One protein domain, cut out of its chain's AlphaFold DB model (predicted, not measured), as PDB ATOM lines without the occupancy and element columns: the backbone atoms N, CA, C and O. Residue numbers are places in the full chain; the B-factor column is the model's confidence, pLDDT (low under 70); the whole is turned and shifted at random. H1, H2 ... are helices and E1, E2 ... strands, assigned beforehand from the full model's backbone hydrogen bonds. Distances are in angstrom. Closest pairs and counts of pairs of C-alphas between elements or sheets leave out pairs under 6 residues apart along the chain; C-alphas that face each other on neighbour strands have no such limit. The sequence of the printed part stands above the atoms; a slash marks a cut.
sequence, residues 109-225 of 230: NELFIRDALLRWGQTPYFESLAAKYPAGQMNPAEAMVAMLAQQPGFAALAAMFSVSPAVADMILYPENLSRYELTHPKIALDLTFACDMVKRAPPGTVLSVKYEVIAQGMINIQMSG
ATOM      1  N   ASN A 109      -0.490   0.610  88.381       92.75
ATOM      2  CA  ASN A 109      -1.073   0.028  87.175       92.75
ATOM      3  C   ASN A 109      -2.589   0.303  87.099       92.75
ATOM      4  O   ASN A 109      -3.159   0.988  87.949       92.75
ATOM      5  N   GLU A 110      -3.265  -0.236  86.085       91.69
ATOM      6  CA  GLU A 110      -4.707  -0.037  85.890       91.69
ATOM      7  C   GLU A 110      -5.557  -0.489  87.089       91.69
ATOM      8  O   GLU A 110      -6.548   0.166  87.418       91.69
ATOM      9  N   LEU A 111      -5.167  -1.579  87.764       91.88
ATOM     10  CA  LEU A 111      -5.868  -2.077  88.950       91.88
ATOM     11  C   LEU A 111      -5.673  -1.130  90.133       91.88
ATOM     12  O   LEU A 111      -6.648  -0.778  90.789       91.88
ATOM     13  N   PHE A 112      -4.446  -0.647  90.346       95.25
ATOM     14  CA  PHE A 112      -4.159   0.355  91.374       95.25
ATOM     15  C   PHE A 112      -5.001   1.619  91.174       95.25
ATOM     16  O   PHE A 112      -5.623   2.103  92.118       95.25
ATOM     17  N   ILE A 113      -5.065   2.136  89.944       95.62
ATOM     18  CA  ILE A 113      -5.872   3.320  89.621       95.62
ATOM     19  C   ILE A 113      -7.355   3.057  89.865       95.62
ATOM     20  O   ILE A 113      -8.036   3.890  90.461       95.62
ATOM     21  N   ARG A 114      -7.867   1.899  89.442       92.25
ATOM     22  CA  ARG A 114      -9.259   1.524  89.696       92.25
ATOM     23  C   ARG A 114      -9.566   1.511  91.195       92.25
ATOM     24  O   ARG A 114     -10.561   2.105  91.606       92.25
ATOM     25  N   ASP A 115      -8.719   0.876  91.999       91.62
ATOM     26  CA  ASP A 115      -8.901   0.773  93.450       91.62
ATOM     27  C   ASP A 115      -8.791   2.141  94.135       91.62
ATOM     28  O   ASP A 115      -9.574   2.454  95.036       91.62
ATOM     29  N   ALA A 116      -7.883   2.999  93.664       93.94
ATOM     30  CA  ALA A 116      -7.769   4.381  94.118       93.94
ATOM     31  C   ALA A 116      -9.062   5.170  93.856       93.94
ATOM     32  O   ALA A 116      -9.593   5.825  94.752       93.94
ATOM     33  N   LEU A 117      -9.624   5.061  92.650       92.19
ATOM     34  CA  LEU A 117     -10.867   5.745  92.285       92.19
ATOM     35  C   LEU A 117     -12.088   5.185  93.026       92.19
ATOM     36  O   LEU A 117     -13.023   5.931  93.315       92.19
ATOM     37  N   LEU A 118     -12.093   3.903  93.400       89.94
ATOM     38  CA  LEU A 118     -13.136   3.360  94.276       89.94
ATOM     39  C   LEU A 118     -13.130   4.037  95.654       89.94
ATOM     40  O   LEU A 118     -14.200   4.277  96.213       89.94
ATOM     41  N   ARG A 119     -11.956   4.425  96.172       90.44
ATOM     42  CA  ARG A 119     -11.845   5.197  97.423       90.44
ATOM     43  C   ARG A 119     -12.376   6.621  97.290       90.44
ATOM     44  O   ARG A 119     -12.906   7.154  98.258       90.44
ATOM     45  N   TRP A 120     -12.342   7.225  96.101       91.50
ATOM     46  CA  TRP A 120     -13.031   8.506  95.876       91.50
ATOM     47  C   TRP A 120     -14.535   8.358  96.115       91.50
ATOM     48  O   TRP A 120     -15.160   9.217  96.738       91.50
ATOM     49  N   GLY A 121     -15.099   7.226  95.691       88.06
ATOM     50  CA  GLY A 121     -16.489   6.850  95.929       88.06
ATOM     51  C   GLY A 121     -16.878   6.676  97.400       88.06
ATOM     52  O   GLY A 121     -18.064   6.664  97.710       88.06
ATOM     53  N   GLN A 122     -15.894   6.566  98.295       89.12
ATOM     54  CA  GLN A 122     -16.071   6.450  99.747       89.12
ATOM     55  C   GLN A 122     -15.956   7.808 100.458       89.12
ATOM     56  O   GLN A 122     -15.997   7.878 101.680       89.12
ATOM     57  N   THR A 123     -15.787   8.907  99.716       90.31
ATOM     58  CA  THR A 123     -15.770  10.243 100.321       90.31
ATOM     59  C   THR A 123     -17.174  10.664 100.780       90.31
ATOM     60  O   THR A 123     -18.169  10.287 100.147       90.31
ATOM     61  N   PRO A 124     -17.287  11.550 101.794       90.12
ATOM     62  CA  PRO A 124     -18.582  12.032 102.287       90.12
ATOM     63  C   PRO A 124     -19.476  12.646 101.201       90.12
ATOM     64  O   PRO A 124     -20.705  12.615 101.288       90.12
ATOM     65  N   TYR A 125     -18.871  13.207 100.148       88.88
ATOM     66  CA  TYR A 125     -19.602  13.721  98.996       88.88
ATOM     67  C   TYR A 125     -20.407  12.615  98.297       88.88
ATOM     68  O   TYR A 125     -21.621  12.768  98.134       88.88
ATOM     69  N   PHE A 126     -19.763  11.507  97.924       88.56
ATOM     70  CA  PHE A 126     -20.423  10.401  97.227       88.56
ATOM     71  C   PHE A 126     -21.379   9.630  98.136       88.56
ATOM     72  O   PHE A 126     -22.460   9.267  97.676       88.56
ATOM     73  N   GLU A 127     -21.067   9.482  99.426       85.62
ATOM     74  CA  GLU A 127     -22.001   8.926 100.415       85.62
ATOM     75  C   GLU A 127     -23.302   9.744 100.476       85.62
ATOM     76  O   GLU A 127     -24.407   9.204 100.360       85.62
ATOM     77  N   SER A 128     -23.182  11.075 100.570       86.19
ATOM     78  CA  SER A 128     -24.340  11.978 100.595       86.19
ATOM     79  C   SER A 128     -25.131  11.982  99.286       86.19
ATOM     80  O   SER A 128     -26.331  12.272  99.277       86.19
ATOM     81  N   LEU A 129     -24.456  11.705  98.168       85.19
ATOM     82  CA  LEU A 129     -25.057  11.659  96.847       85.19
ATOM     83  C   LEU A 129     -25.820  10.347  96.667       85.19
ATOM     84  O   LEU A 129     -26.982  10.398  96.283       85.19
ATOM     85  N   ALA A 130     -25.223   9.207  97.022       84.12
ATOM     86  CA  ALA A 130     -25.836   7.882  96.938       84.12
ATOM     87  C   ALA A 130     -27.161   7.799  97.713       84.12
ATOM     88  O   ALA A 130     -28.122   7.225  97.210       84.12
ATOM     89  N   ALA A 131     -27.266   8.469  98.868       80.56
ATOM     90  CA  ALA A 131     -28.505   8.557  99.649       80.56
ATOM     91  C   ALA A 131     -29.690   9.209  98.901       80.56
ATOM     92  O   ALA A 131     -30.836   9.092  99.335       80.56
ATOM     93  N   LYS A 132     -29.433   9.916  97.793       83.69
ATOM     94  CA  LYS A 132     -30.451  10.595  96.975       83.69
ATOM     95  C   LYS A 132     -30.910   9.769  95.773       83.69
ATOM     96  O   LYS A 132     -31.848  10.189  95.098       83.69
ATOM     97  N   TYR A 133     -30.265   8.635  95.491       77.25
ATOM     98  CA  TYR A 133     -30.602   7.774  94.358       77.25
ATOM     99  C   TYR A 133     -31.401   6.545  94.822       77.25
ATOM    100  O   TYR A 133     -31.109   5.983  95.878       77.25
ATOM    101  N   PRO A 134     -32.418   6.106  94.057       74.25
ATOM    102  CA  PRO A 134     -33.181   4.902  94.374       74.25
ATOM    103  C   PRO A 134     -32.306   3.640  94.396       74.25
ATOM    104  O   PRO A 134     -31.409   3.480  93.566       74.25
ATOM    105  N   ALA A 135     -32.631   2.696  95.285       69.50
ATOM    106  CA  ALA A 135     -32.004   1.377  95.301       69.50
ATOM    107  C   ALA A 135     -32.215   0.654  93.952       69.50
ATOM    108  O   ALA A 135     -33.342   0.562  93.465       69.50
ATOM    109  N   GLY A 136     -31.130   0.150  93.351       66.44
ATOM    110  CA  GLY A 136     -31.139  -0.540  92.051       66.44
ATOM    111  C   GLY A 136     -30.672   0.306  90.859       66.44
ATOM    112  O   GLY A 136     -30.518  -0.235  89.767       66.44
ATOM    113  N   GLN A 137     -30.410   1.603  91.049       74.38
ATOM    114  CA  GLN A 137     -29.658   2.411  90.082       74.38
ATOM    115  C   GLN A 137     -28.153   2.322  90.358       74.38
ATOM    116  O   GLN A 137     -27.742   2.078  91.492       74.38
ATOM    117  N   MET A 138     -27.334   2.517  89.317       74.81
ATOM    118  CA  MET A 138     -25.875   2.569  89.452       74.81
ATOM    119  C   MET A 138     -25.496   3.637  90.482       74.81
ATOM    120  O   MET A 138     -25.943   4.783  90.377       74.81
ATOM    121  N   ASN A 139     -24.685   3.266  91.475       82.94
ATOM    122  CA  ASN A 139     -24.237   4.216  92.487       82.94
ATOM    123  C   ASN A 139     -23.406   5.318  91.793       82.94
ATOM    124  O   ASN A 139     -22.551   4.991  90.965       82.94
ATOM    125  N   PRO A 140     -23.603   6.611  92.115       84.00
ATOM    126  CA  PRO A 140     -22.795   7.699  91.565       84.00
ATOM    127  C   PRO A 140     -21.273   7.479  91.612       84.00
ATOM    128  O   PRO A 140     -20.570   7.890  90.690       84.00
ATOM    129  N   ALA A 141     -20.763   6.800  92.641       85.00
ATOM    130  CA  ALA A 141     -19.356   6.406  92.733       85.00
ATOM    131  C   ALA A 141     -18.943   5.429  91.619       85.00
ATOM    132  O   ALA A 141     -17.917   5.605  90.965       85.00
ATOM    133  N   GLU A 142     -19.758   4.407  91.364       86.38
ATOM    134  CA  GLU A 142     -19.511   3.433  90.300       86.38
ATOM    135  C   GLU A 142     -19.618   4.096  88.926       86.38
ATOM    136  O   GLU A 142     -18.807   3.820  88.042       86.38
ATOM    137  N   ALA A 143     -20.587   4.998  88.746       85.69
ATOM    138  CA  ALA A 143     -20.755   5.760  87.511       85.69
ATOM    139  C   ALA A 143     -19.529   6.640  87.221       85.69
ATOM    140  O   ALA A 143     -19.068   6.704  86.082       85.69
ATOM    141  N   MET A 144     -18.957   7.264  88.256       88.81
ATOM    142  CA  MET A 144     -17.713   8.026  88.160       88.81
ATOM    143  C   MET A 144     -16.543   7.146  87.696       88.81
ATOM    144  O   MET A 144     -15.827   7.507  86.762       88.81
ATOM    145  N   VAL A 145     -16.367   5.973  88.312       89.06
ATOM    146  CA  VAL A 145     -15.314   5.017  87.930       89.06
ATOM    147  C   VAL A 145     -15.513   4.540  86.490       89.06
ATOM    148  O   VAL A 145     -14.559   4.520  85.718       89.06
ATOM    149  N   ALA A 146     -16.745   4.213  86.096       86.62
ATOM    150  CA  ALA A 146     -17.067   3.785  84.737       86.62
ATOM    151  C   ALA A 146     -16.830   4.890  83.697       86.62
ATOM    152  O   ALA A 146     -16.349   4.605  82.602       86.62
ATOM    153  N   MET A 147     -17.114   6.150  84.038       86.62
ATOM    154  CA  MET A 147     -16.794   7.303  83.193       86.62
ATOM    155  C   MET A 147     -15.279   7.433  82.989       86.62
ATOM    156  O   MET A 147     -14.826   7.613  81.862       86.62
ATOM    157  N   LEU A 148     -14.487   7.306  84.057       87.06
ATOM    158  CA  LEU A 148     -13.022   7.393  83.991       87.06
ATOM    159  C   LEU A 148     -12.364   6.160  83.354       87.06
ATOM    160  O   LEU A 148     -11.217   6.239  82.925       87.06
ATOM    161  N   ALA A 149     -13.081   5.041  83.258       86.44
ATOM    162  CA  ALA A 149     -12.633   3.847  82.548       86.44
ATOM    163  C   ALA A 149     -12.714   3.989  81.014       86.44
ATOM    164  O   ALA A 149     -12.106   3.191  80.298       86.44
ATOM    165  N   GLN A 150     -13.455   4.977  80.491       82.56
ATOM    166  CA  GLN A 150     -13.598   5.188  79.046       82.56
ATOM    167  C   GLN A 150     -12.264   5.600  78.411       82.56
ATOM    168  O   GLN A 150     -11.516   6.391  78.985       82.56
ATOM    169  N   GLN A 151     -11.954   5.058  77.226       66.88
ATOM    170  CA  GLN A 151     -10.628   5.191  76.617       66.88
ATOM    171  C   GLN A 151     -10.169   6.656  76.470       66.88
ATOM    172  O   GLN A 151     -10.946   7.492  76.006       66.88
ATOM    173  N   PRO A 152      -8.905   6.976  76.827       66.06
ATOM    174  CA  PRO A 152      -7.803   6.050  77.139       66.06
ATOM    175  C   PRO A 152      -7.775   5.494  78.585       66.06
ATOM    176  O   PRO A 152      -6.852   4.764  78.944       66.06
ATOM    177  N   GLY A 153      -8.806   5.764  79.390       87.69
ATOM    178  CA  GLY A 153      -9.150   5.001  80.591       87.69
ATOM    179  C   GLY A 153      -8.112   5.034  81.715       87.69
ATOM    180  O   GLY A 153      -7.355   5.993  81.883       87.69
ATOM    181  N   PHE A 154      -8.054   3.946  82.487       92.75
ATOM    182  CA  PHE A 154      -7.138   3.814  83.625       92.75
ATOM    183  C   PHE A 154      -5.661   3.785  83.223       92.75
ATOM    184  O   PHE A 154      -4.829   4.279  83.979       92.75
ATOM    185  N   ALA A 155      -5.327   3.276  82.034       90.75
ATOM    186  CA  ALA A 155      -3.952   3.264  81.541       90.75
ATOM    187  C   ALA A 155      -3.399   4.689  81.366       90.75
ATOM    188  O   ALA A 155      -2.280   4.980  81.787       90.75
ATOM    189  N   ALA A 156      -4.201   5.608  80.815       90.38
ATOM    190  CA  ALA A 156      -3.807   7.012  80.724       90.38
ATOM    191  C   ALA A 156      -3.667   7.666  82.099       90.38
ATOM    192  O   ALA A 156      -2.718   8.414  82.318       90.38
ATOM    193  N   LEU A 157      -4.564   7.362  83.040       93.75
ATOM    194  CA  LEU A 157      -4.462   7.883  84.402       93.75
ATOM    195  C   LEU A 157      -3.213   7.366  85.129       93.75
ATOM    196  O   LEU A 157      -2.555   8.149  85.806       93.75
ATOM    197  N   ALA A 158      -2.836   6.098  84.945       94.00
ATOM    198  CA  ALA A 158      -1.586   5.548  85.475       94.00
ATOM    199  C   ALA A 158      -0.358   6.246  84.867       94.00
ATOM    200  O   ALA A 158       0.590   6.588  85.578       94.00
ATOM    201  N   ALA A 159      -0.396   6.525  83.560       92.25
ATOM    202  CA  ALA A 159       0.654   7.287  82.896       92.25
ATOM    203  C   ALA A 159       0.749   8.717  83.452       92.25
ATOM    204  O   ALA A 159       1.839   9.145  83.817       92.25
ATOM    205  N   MET A 160      -0.378   9.427  83.590       93.25
ATOM    206  CA  MET A 160      -0.430  10.778  84.170       93.25
ATOM    207  C   MET A 160       0.081  10.794  85.615       93.25
ATOM    208  O   MET A 160       0.888  11.653  85.966       93.25
ATOM    209  N   PHE A 161      -0.337   9.820  86.430       95.56
ATOM    210  CA  PHE A 161       0.125   9.632  87.807       95.56
ATOM    211  C   PHE A 161       1.654   9.535  87.871       95.56
ATOM    212  O   PHE A 161       2.288  10.200  88.685       95.56
ATOM    213  N   SER A 162       2.253   8.746  86.977       91.75
ATOM    214  CA  SER A 162       3.694   8.458  86.983       91.75
ATOM    215  C   SER A 162       4.574   9.663  86.628       91.75
ATOM    216  O   SER A 162       5.785   9.614  86.821       91.75
ATOM    217  N   VAL A 163       4.005  10.751  86.098       90.31
ATOM    218  CA  VAL A 163       4.780  11.928  85.652       90.31
ATOM    219  C   VAL A 163       4.320  13.256  86.276       90.31
ATOM    220  O   VAL A 163       5.018  14.275  86.164       90.31
ATOM    221  N   SER A 164       3.159  13.275  86.938       93.69
ATOM    222  CA  SER A 164       2.597  14.454  87.605       93.69
ATOM    223  C   SER A 164       2.338  14.167  89.088       93.69
ATOM    224  O   SER A 164       1.353  13.509  89.430       93.69
ATOM    225  N   PRO A 165       3.172  14.724  89.988       94.44
ATOM    226  CA  PRO A 165       2.941  14.686  91.424       94.44
ATOM    227  C   PRO A 165       1.588  15.266  91.818       94.44
ATOM    228  O   PRO A 165       0.986  14.773  92.763       94.44
ATOM    229  N   ALA A 166       1.086  16.284  91.109       94.31
ATOM    230  CA  ALA A 166      -0.221  16.852  91.414       94.31
ATOM    231  C   ALA A 166      -1.364  15.881  91.065       94.31
ATOM    232  O   ALA A 166      -2.296  15.735  91.851       94.31
ATOM    233  N   VAL A 167      -1.277  15.162  89.940       95.75
ATOM    234  CA  VAL A 167      -2.241  14.097  89.606       95.75
ATOM    235  C   VAL A 167      -2.150  12.946  90.606       95.75
ATOM    236  O   VAL A 167      -3.183  12.472  91.081       95.75
ATOM    237  N   ALA A 168      -0.934  12.515  90.955       96.69
ATOM    238  CA  ALA A 168      -0.722  11.480  91.962       96.69
ATOM    239  C   ALA A 168      -1.346  11.875  93.309       96.69
ATOM    240  O   ALA A 168      -2.061  11.082  93.917       96.69
ATOM    241  N   ASP A 169      -1.161  13.126  93.728       96.56
ATOM    242  CA  ASP A 169      -1.741  13.662  94.955       96.56
ATOM    243  C   ASP A 169      -3.276  13.641  94.936       96.56
ATOM    244  O   ASP A 169      -3.898  13.160  95.879       96.56
ATOM    245  N   MET A 170      -3.901  14.082  93.841       95.69
ATOM    246  CA  MET A 170      -5.359  14.015  93.707       95.69
ATOM    247  C   MET A 170      -5.881  12.579  93.814       95.69
ATOM    248  O   MET A 170      -6.882  12.330  94.481       95.69
ATOM    249  N   ILE A 171      -5.211  11.629  93.156       95.56
ATOM    250  CA  ILE A 171      -5.631  10.221  93.127       95.56
ATOM    251  C   ILE A 171      -5.467   9.567  94.501       95.56
ATOM    252  O   ILE A 171      -6.362   8.836  94.929       95.56
ATOM    253  N   LEU A 172      -4.362   9.841  95.198       96.50
ATOM    254  CA  LEU A 172      -4.052   9.248  96.501       96.50
ATOM    255  C   LEU A 172      -4.844   9.865  97.662       96.50
ATOM    256  O   LEU A 172      -5.113   9.164  98.641       96.50
ATOM    257  N   TYR A 173      -5.210  11.147  97.570       95.56
ATOM    258  CA  TYR A 173      -5.830  11.909  98.661       95.56
ATOM    259  C   TYR A 173      -7.162  12.554  98.252       95.56
ATOM    260  O   TYR A 173      -7.283  13.786  98.256       95.56
ATOM    261  N   PRO A 174      -8.190  11.754  97.920       92.94
ATOM    262  CA  PRO A 174      -9.486  12.288  97.510       92.94
ATOM    263  C   PRO A 174     -10.175  13.145  98.574       92.94
ATOM    264  O   PRO A 174     -11.013  13.978  98.243       92.94
ATOM    265  N   GLU A 175      -9.826  12.980  99.849       92.38
ATOM    266  CA  GLU A 175     -10.341  13.803 100.944       92.38
ATOM    267  C   GLU A 175      -9.929  15.282 100.859       92.38
ATOM    268  O   GLU A 175     -10.578  16.129 101.472       92.38
ATOM    269  N   ASN A 176      -8.887  15.600 100.086       92.62
ATOM    270  CA  ASN A 176      -8.439  16.974  99.858       92.62
ATOM    271  C   ASN A 176      -9.146  17.635  98.667       92.62
ATOM    272  O   ASN A 176      -8.970  18.832  98.440       92.62
ATOM    273  N   LEU A 177      -9.927  16.870  97.900       91.44
ATOM    274  CA  LEU A 177     -10.607  17.373  96.718       91.44
ATOM    275  C   LEU A 177     -11.815  18.218  97.108       91.44
ATOM    276  O   LEU A 177     -12.638  17.869  97.958       91.44
ATOM    277  N   SER A 178     -11.959  19.339  96.417       90.81
ATOM    278  CA  SER A 178     -13.157  20.152  96.476       90.81
ATOM    279  C   SER A 178     -14.357  19.404  95.895       90.81
ATOM    280  O   SER A 178     -14.252  18.507  95.054       90.81
ATOM    281  N   ARG A 179     -15.556  19.860  96.267       86.69
ATOM    282  CA  ARG A 179     -16.799  19.351  95.679       86.69
ATOM    283  C   ARG A 179     -16.819  19.479  94.152       86.69
ATOM    284  O   ARG A 179     -17.387  18.617  93.491       86.69
ATOM    285  N   TYR A 180     -16.216  20.535  93.601       85.81
ATOM    286  CA  TYR A 180     -16.147  20.728  92.154       85.81
ATOM    287  C   TYR A 180     -15.314  19.629  91.483       85.81
ATOM    288  O   TYR A 180     -15.773  19.015  90.519       85.81
ATOM    289  N   GLU A 181     -14.138  19.324  92.028       90.25
ATOM    290  CA  GLU A 181     -13.257  18.277  91.500       90.25
ATOM    291  C   GLU A 181     -13.914  16.896  91.585       90.25
ATOM    292  O   GLU A 181     -13.863  16.137  90.622       90.25
ATOM    293  N   LEU A 182     -14.637  16.611  92.673       88.31
ATOM    294  CA  LEU A 182     -15.391  15.361  92.827       88.31
ATOM    295  C   LEU A 182     -16.599  15.260  91.876       88.31
ATOM    296  O   LEU A 182     -16.975  14.163  91.473       88.31
ATOM    297  N   THR A 183     -17.209  16.388  91.486       85.38
ATOM    298  CA  THR A 183     -18.289  16.412  90.475       85.38
ATOM    299  C   THR A 183     -17.790  16.291  89.035       85.38
ATOM    300  O   THR A 183     -18.516  15.773  88.191       85.38
ATOM    301  N   HIS A 184     -16.572  16.757  88.744       86.12
ATOM    302  CA  HIS A 184     -16.006  16.803  87.390       86.12
ATOM    303  C   HIS A 184     -14.592  16.200  87.351       86.12
ATOM    304  O   HIS A 184     -13.644  16.866  86.925       86.12
ATOM    305  N   PRO A 185     -14.413  14.936  87.768       87.44
ATOM    306  CA  PRO A 185     -13.090  14.391  88.062       87.44
ATOM    307  C   PRO A 185     -12.207  14.267  86.820       87.44
ATOM    308  O   PRO A 185     -11.005  14.492  86.907       87.44
ATOM    309  N   LYS A 186     -12.788  14.001  85.640       86.38
ATOM    310  CA  LYS A 186     -12.026  13.970  84.383       86.38
ATOM    311  C   LYS A 186     -11.422  15.335  84.056       86.38
ATOM    312  O   LYS A 186     -10.231  15.421  83.788       86.38
ATOM    313  N   ILE A 187     -12.241  16.388  84.127       85.69
ATOM    314  CA  ILE A 187     -11.806  17.767  83.878       85.69
ATOM    315  C   ILE A 187     -10.738  18.157  84.901       85.69
ATOM    316  O   ILE A 187      -9.717  18.726  84.533       85.69
ATOM    317  N   ALA A 188     -10.955  17.830  86.176       89.25
ATOM    318  CA  ALA A 188     -10.023  18.155  87.244       89.25
ATOM    319  C   ALA A 188      -8.650  17.487  87.040       89.25
ATOM    320  O   ALA A 188      -7.633  18.174  87.055       89.25
ATOM    321  N   LEU A 189      -8.616  16.180  86.766       91.12
ATOM    322  CA  LEU A 189      -7.373  15.435  86.527       91.12
ATOM    323  C   LEU A 189      -6.627  15.932  85.284       91.12
ATOM    324  O   LEU A 189      -5.417  16.150  85.336       91.12
ATOM    325  N   ASP A 190      -7.340  16.150  84.181       87.69
ATOM    326  CA  ASP A 190      -6.749  16.648  82.939       87.69
ATOM    327  C   ASP A 190      -6.185  18.064  83.099       87.69
ATOM    328  O   ASP A 190      -5.101  18.355  82.593       87.69
ATOM    329  N   LEU A 191      -6.896  18.950  83.805       87.25
ATOM    330  CA  LEU A 191      -6.415  20.302  84.087       87.25
ATOM    331  C   LEU A 191      -5.201  20.290  84.999       87.25
ATOM    332  O   LEU A 191      -4.232  20.987  84.712       87.25
ATOM    333  N   THR A 192      -5.219  19.490  86.059       90.81
ATOM    334  CA  THR A 192      -4.071  19.341  86.956       90.81
ATOM    335  C   THR A 192      -2.846  18.842  86.199       90.81
ATOM    336  O   THR A 192      -1.764  19.420  86.316       90.81
ATOM    337  N   PHE A 193      -3.023  17.835  85.345       90.44
ATOM    338  CA  PHE A 193      -1.956  17.336  84.489       90.44
ATOM    339  C   PHE A 193      -1.445  18.404  83.517       90.44
ATOM    340  O   PHE A 193      -0.243  18.654  83.441       90.44
ATOM    341  N   ALA A 194      -2.355  19.083  82.817       85.81
ATOM    342  CA  ALA A 194      -2.041  20.183  81.913       85.81
ATOM    343  C   ALA A 194      -1.243  21.295  82.611       85.81
ATOM    344  O   ALA A 194      -0.244  21.761  82.065       85.81
ATOM    345  N   CYS A 195      -1.633  21.682  83.830       84.44
ATOM    346  CA  CYS A 195      -0.916  22.671  84.633       84.44
ATOM    347  C   CYS A 195       0.527  22.242  84.897       84.44
ATOM    348  O   CYS A 195       1.447  23.047  84.752       84.44
ATOM    349  N   ASP A 196       0.730  20.989  85.298       86.56
ATOM    350  CA  ASP A 196       2.061  20.464  85.588       86.56
ATOM    351  C   ASP A 196       2.931  20.355  84.337       86.56
ATOM    352  O   ASP A 196       4.114  20.694  84.393       86.56
ATOM    353  N   MET A 197       2.355  19.947  83.205       83.62
ATOM    354  CA  MET A 197       3.080  19.867  81.936       83.62
ATOM    355  C   MET A 197       3.450  21.254  81.404       83.62
ATOM    356  O   MET A 197       4.585  21.465  80.983       83.62
ATOM    357  N   VAL A 198       2.538  22.230  81.477       82.38
ATOM    358  CA  VAL A 198       2.801  23.606  81.017       82.38
ATOM    359  C   VAL A 198       3.916  24.265  81.821       82.38
ATOM    360  O   VAL A 198       4.715  24.987  81.236       82.38
ATOM    361  N   LYS A 199       4.036  23.998  83.129       79.81
ATOM    362  CA  LYS A 199       5.158  24.520  83.934       79.81
ATOM    363  C   LYS A 199       6.519  24.094  83.372       79.81
ATOM    364  O   LYS A 199       7.445  24.898  83.404       79.81
ATOM    365  N   ARG A 200       6.618  22.871  82.841       75.81
ATOM    366  CA  ARG A 200       7.861  22.276  82.310       75.81
ATOM    367  C   ARG A 200       8.063  22.522  80.820       75.81
ATOM    368  O   ARG A 200       9.147  22.309  80.285       75.81
ATOM    369  N   ALA A 201       7.026  22.986  80.132       76.50
ATOM    370  CA  ALA A 201       7.131  23.338  78.732       76.50
ATOM    371  C   ALA A 201       8.053  24.562  78.533       76.50
ATOM    372  O   ALA A 201       8.233  25.372  79.452       76.50
ATOM    373  N   PRO A 202       8.635  24.730  77.331       78.25
ATOM    374  CA  PRO A 202       9.393  25.927  76.995       78.25
ATOM    375  C   PRO A 202       8.568  27.210  77.200       78.25
ATOM    376  O   PRO A 202       7.352  27.194  76.964       78.25
ATOM    377  N   PRO A 203       9.204  28.334  77.581       78.06
ATOM    378  CA  PRO A 203       8.522  29.617  77.694       78.06
ATOM    379  C   PRO A 203       7.773  29.979  76.406       78.06
ATOM    380  O   PRO A 203       8.280  29.790  75.302       78.06
ATOM    381  N   GLY A 204       6.557  30.513  76.548       74.69
ATOM    382  CA  GLY A 204       5.688  30.841  75.413       74.69
ATOM    383  C   GLY A 204       4.823  29.678  74.920       74.69
ATOM    384  O   GLY A 204       4.052  29.860  73.978       74.69
ATOM    385  N   THR A 205       4.890  28.508  75.567       77.56
ATOM    386  CA  THR A 205       3.953  27.415  75.296       77.56
ATOM    387  C   THR A 205       2.543  27.816  75.720       77.56
ATOM    388  O   THR A 205       2.293  28.245  76.850       77.56
ATOM    389  N   VAL A 206       1.604  27.656  74.790       75.62
ATOM    390  CA  VAL A 206       0.176  27.853  75.022       75.62
ATOM    391  C   VAL A 206      -0.510  26.511  74.856       75.62
ATOM    392  O   VAL A 206      -0.516  25.933  73.770       75.62
ATOM    393  N   LEU A 207      -1.120  26.033  75.931       73.81
ATOM    394  CA  LEU A 207      -1.941  24.836  75.920       73.81
ATOM    395  C   LEU A 207      -3.412  25.253  75.917       73.81
ATOM    396  O   LEU A 207      -3.849  26.047  76.748       73.81
ATOM    397  N   SER A 208      -4.173  24.741  74.953       75.56
ATOM    398  CA  SER A 208      -5.614  24.974  74.850       75.56
ATOM    399  C   SER A 208      -6.341  23.646  74.970       75.56
ATOM    400  O   SER A 208      -6.237  22.806  74.077       75.56
ATOM    401  N   VAL A 209      -7.079  23.463  76.060       74.75
ATOM    402  CA  VAL A 209      -7.908  22.277  76.290       74.75
ATOM    403  C   VAL A 209      -9.360  22.644  76.026       74.75
ATOM    404  O   VAL A 209      -9.858  23.648  76.534       74.75
ATOM    405  N   LYS A 210     -10.036  21.841  75.206       75.06
ATOM    406  CA  LYS A 210     -11.440  22.049  74.851       75.06
ATOM    407  C   LYS A 210     -12.267  20.898  75.397       75.06
ATOM    408  O   LYS A 210     -12.047  19.759  74.998       75.06
ATOM    409  N   TYR A 211     -13.215  21.209  76.271       70.44
ATOM    410  CA  TYR A 211     -14.198  20.250  76.762       70.44
ATOM    411  C   TYR A 211     -15.552  20.558  76.158       70.44
ATOM    412  O   TYR A 211     -16.017  21.694  76.217       70.44
ATOM    413  N   GLU A 212     -16.204  19.536  75.628       69.06
ATOM    414  CA  GLU A 212     -17.634  19.591  75.381       69.06
ATOM    415  C   GLU A 212     -18.343  19.074  76.631       69.06
ATOM    416  O   GLU A 212     -18.213  17.906  76.995       69.06
ATOM    417  N   VAL A 213     -19.063  19.955  77.323       66.81
ATOM    418  CA  VAL A 213     -19.865  19.573  78.485       66.81
ATOM    419  C   VAL A 213     -21.320  19.516  78.051       66.81
ATOM    420  O   VAL A 213     -21.928  20.538  77.712       66.81
ATOM    421  N   ILE A 214     -21.888  18.308  78.066       53.28
ATOM    422  CA  ILE A 214     -23.301  18.082  77.752       53.28
ATOM    423  C   ILE A 214     -24.135  18.966  78.693       53.28
ATOM    424  O   ILE A 214     -23.999  18.882  79.910       53.28
ATOM    425  N   ALA A 215     -24.972  19.828  78.106       56.03
ATOM    426  CA  ALA A 215     -25.785  20.878  78.743       56.03
ATOM    427  C   ALA A 215     -25.105  22.223  79.097       56.03
ATOM    428  O   ALA A 215     -25.825  23.161  79.432       56.03
ATOM    429  N   GLN A 216     -23.780  22.376  78.976       58.03
ATOM    430  CA  GLN A 216     -23.082  23.661  79.213       58.03
ATOM    431  C   GLN A 216     -22.344  24.210  77.979       58.03
ATOM    432  O   GLN A 216     -21.954  25.377  77.966       58.03
ATOM    433  N   GLY A 217     -22.196  23.406  76.922       64.31
ATOM    434  CA  GLY A 217     -21.523  23.798  75.684       64.31
ATOM    435  C   GLY A 217     -20.007  23.593  75.738       64.31
ATOM    436  O   GLY A 217     -19.498  22.785  76.514       64.31
ATOM    437  N   MET A 218     -19.283  24.301  74.868       72.81
ATOM    438  CA  MET A 218     -17.825  24.191  74.757       72.81
ATOM    439  C   MET A 218     -17.125  25.051  75.811       72.81
ATOM    440  O   MET A 218     -17.200  26.280  75.765       72.81
ATOM    441  N   ILE A 219     -16.375  24.416  76.707       67.69
ATOM    442  CA  ILE A 219     -15.456  25.086  77.626       67.69
ATOM    443  C   ILE A 219     -14.065  25.074  76.993       67.69
ATOM    444  O   ILE A 219     -13.465  24.018  76.801       67.69
ATOM    445  N   ASN A 220     -13.544  26.260  76.677       70.12
ATOM    446  CA  ASN A 220     -12.161  26.438  76.245       70.12
ATOM    447  C   ASN A 220     -11.334  26.905  77.441       70.12
ATOM    448  O   ASN A 220     -11.563  27.995  77.962       70.12
ATOM    449  N   ILE A 221     -10.366  26.097  77.856       69.25
ATOM    450  CA  ILE A 221      -9.427  26.446  78.916       69.25
ATOM    451  C   ILE A 221      -8.074  26.680  78.266       69.25
ATOM    452  O   ILE A 221      -7.498  25.777  77.660       69.25
ATOM    453  N   GLN A 222      -7.592  27.915  78.365       72.81
ATOM    454  CA  GLN A 222      -6.303  28.314  77.827       72.81
ATOM    455  C   GLN A 222      -5.327  28.550  78.971       72.81
ATOM    456  O   GLN A 222      -5.609  29.292  79.910       72.81
ATOM    457  N   MET A 223      -4.173  27.909  78.870       72.75
ATOM    458  CA  MET A 223      -3.084  28.016  79.821       72.75
ATOM    459  C   MET A 223      -1.841  28.484  79.082       72.75
ATOM    460  O   MET A 223      -1.458  27.903  78.066       72.75
ATOM    461  N   SER A 224      -1.212  29.537  79.586       67.38
ATOM    462  CA  SER A 224       0.056  30.047  79.070       67.38
ATOM    463  C   SER A 224       1.079  30.051  80.191       67.38
ATOM    464  O   SER A 224       0.812  30.580  81.271       67.38
ATOM    465  N   GLY A 225       2.244  29.476  79.936       66.50
ATOM    466  CA  GLY A 225       3.307  29.372  80.922       66.50
ATOM    467  C   GLY A 225       4.462  28.537  80.392       66.50
ATOM    468  O   GLY A 225       4.467  28.140  79.228       66.50
TER     469      GLY A 225
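AT A GLANCE: This is residues 109 to 225 of the 230 residues of an uncharacterized protein of Methanocella sp. PtaU1.Bin125 (UniProt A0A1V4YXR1). The longest helix, H7, runs between a cluster of shorter helices and a hairpin of two long strands, E1 and E2, that folds back along it. H5 packs on the side of H7 away from the hairpin, and H1, apart from H7, packs on H3, H4 and H5; H2 and the link after it make one end of the long axis. The 117 printed residues hold seven named helices followed by two named strands, H1 to H7 and then E1 and E2, which form an antiparallel sheet; the class is mixed, helices and strands. The whole is compact, with a radius of gyration of the C-alphas of 15.2 A, yet elongated, spanning 52 by 33 by 26 A.

IN THESE COORDINATES: Find C-alpha 110 at (-4.707, -0.037, 85.890); from there H1 runs through residues 110 to 120, 15.6 A. Next come H2, residues 124 to 130, and H3, residues 140 to 148, 12.4 A. H4 holds residues 153 to 163, 16.4 A, H5 residues 165 to 172 and H6 residues 179 to 183. Look for C-alpha 185 at (-13.090, 14.391, 88.062), where H7 begins its 23.1 A to residue 200. E1, residues 205 to 213, covers 25.3 A, and E2, residues 217 to 225, covers 26.0 A, ending at C-alpha 225, (3.307, 29.372, 80.922).

HOW THE PARTS SIT: Start with H1, which touches H3 at the C-alphas of Leu 117 and Val 145, their closest, 6.3 A apart. H1 also touches H4, about perpendicular at 89 degrees, with the C-alphas of Glu 110 and Phe 154 closest at 5.1 A. H2 touches H3, closest at the C-alphas of Phe 126 and Ala 141, 6.1 A. H4 and H5 touch only at the corner, closest at the C-alphas of Phe 161 and Ala 168, 4.6 A. H6 is close to but not clearly touching H7, with the C-alphas of Glu 181 and Ala 188 closest at 5.3 A. H7 touches H5 with residues 189 to 196 alone, at a shallow tilt of 23 degrees, opposite ways; their closest C-alphas, of Val 167 and Phe 193, are 6.1 A apart. Toward the hairpin E1 and E2, the C-alphas of Val 198 and Gly 225 are the closest of H7 and E2, 5.8 A. In that hairpin N 209 and O 221 are 2.8 A apart, within hydrogen-bond range. Every O i to N i+4 pair is within that range in H1, H2, H3, H5 and H6; H4 has 6 of 7 and H7 has 11 of 12.

THE WHOLE: The two C-alphas farthest apart, of Ala 135 and Pro 203, are 52.4 A apart. The printed part has no cut and no long link. Low confidence, under 70, includes residues 212 to 217; the mean pLDDT of the printed part is 84.0.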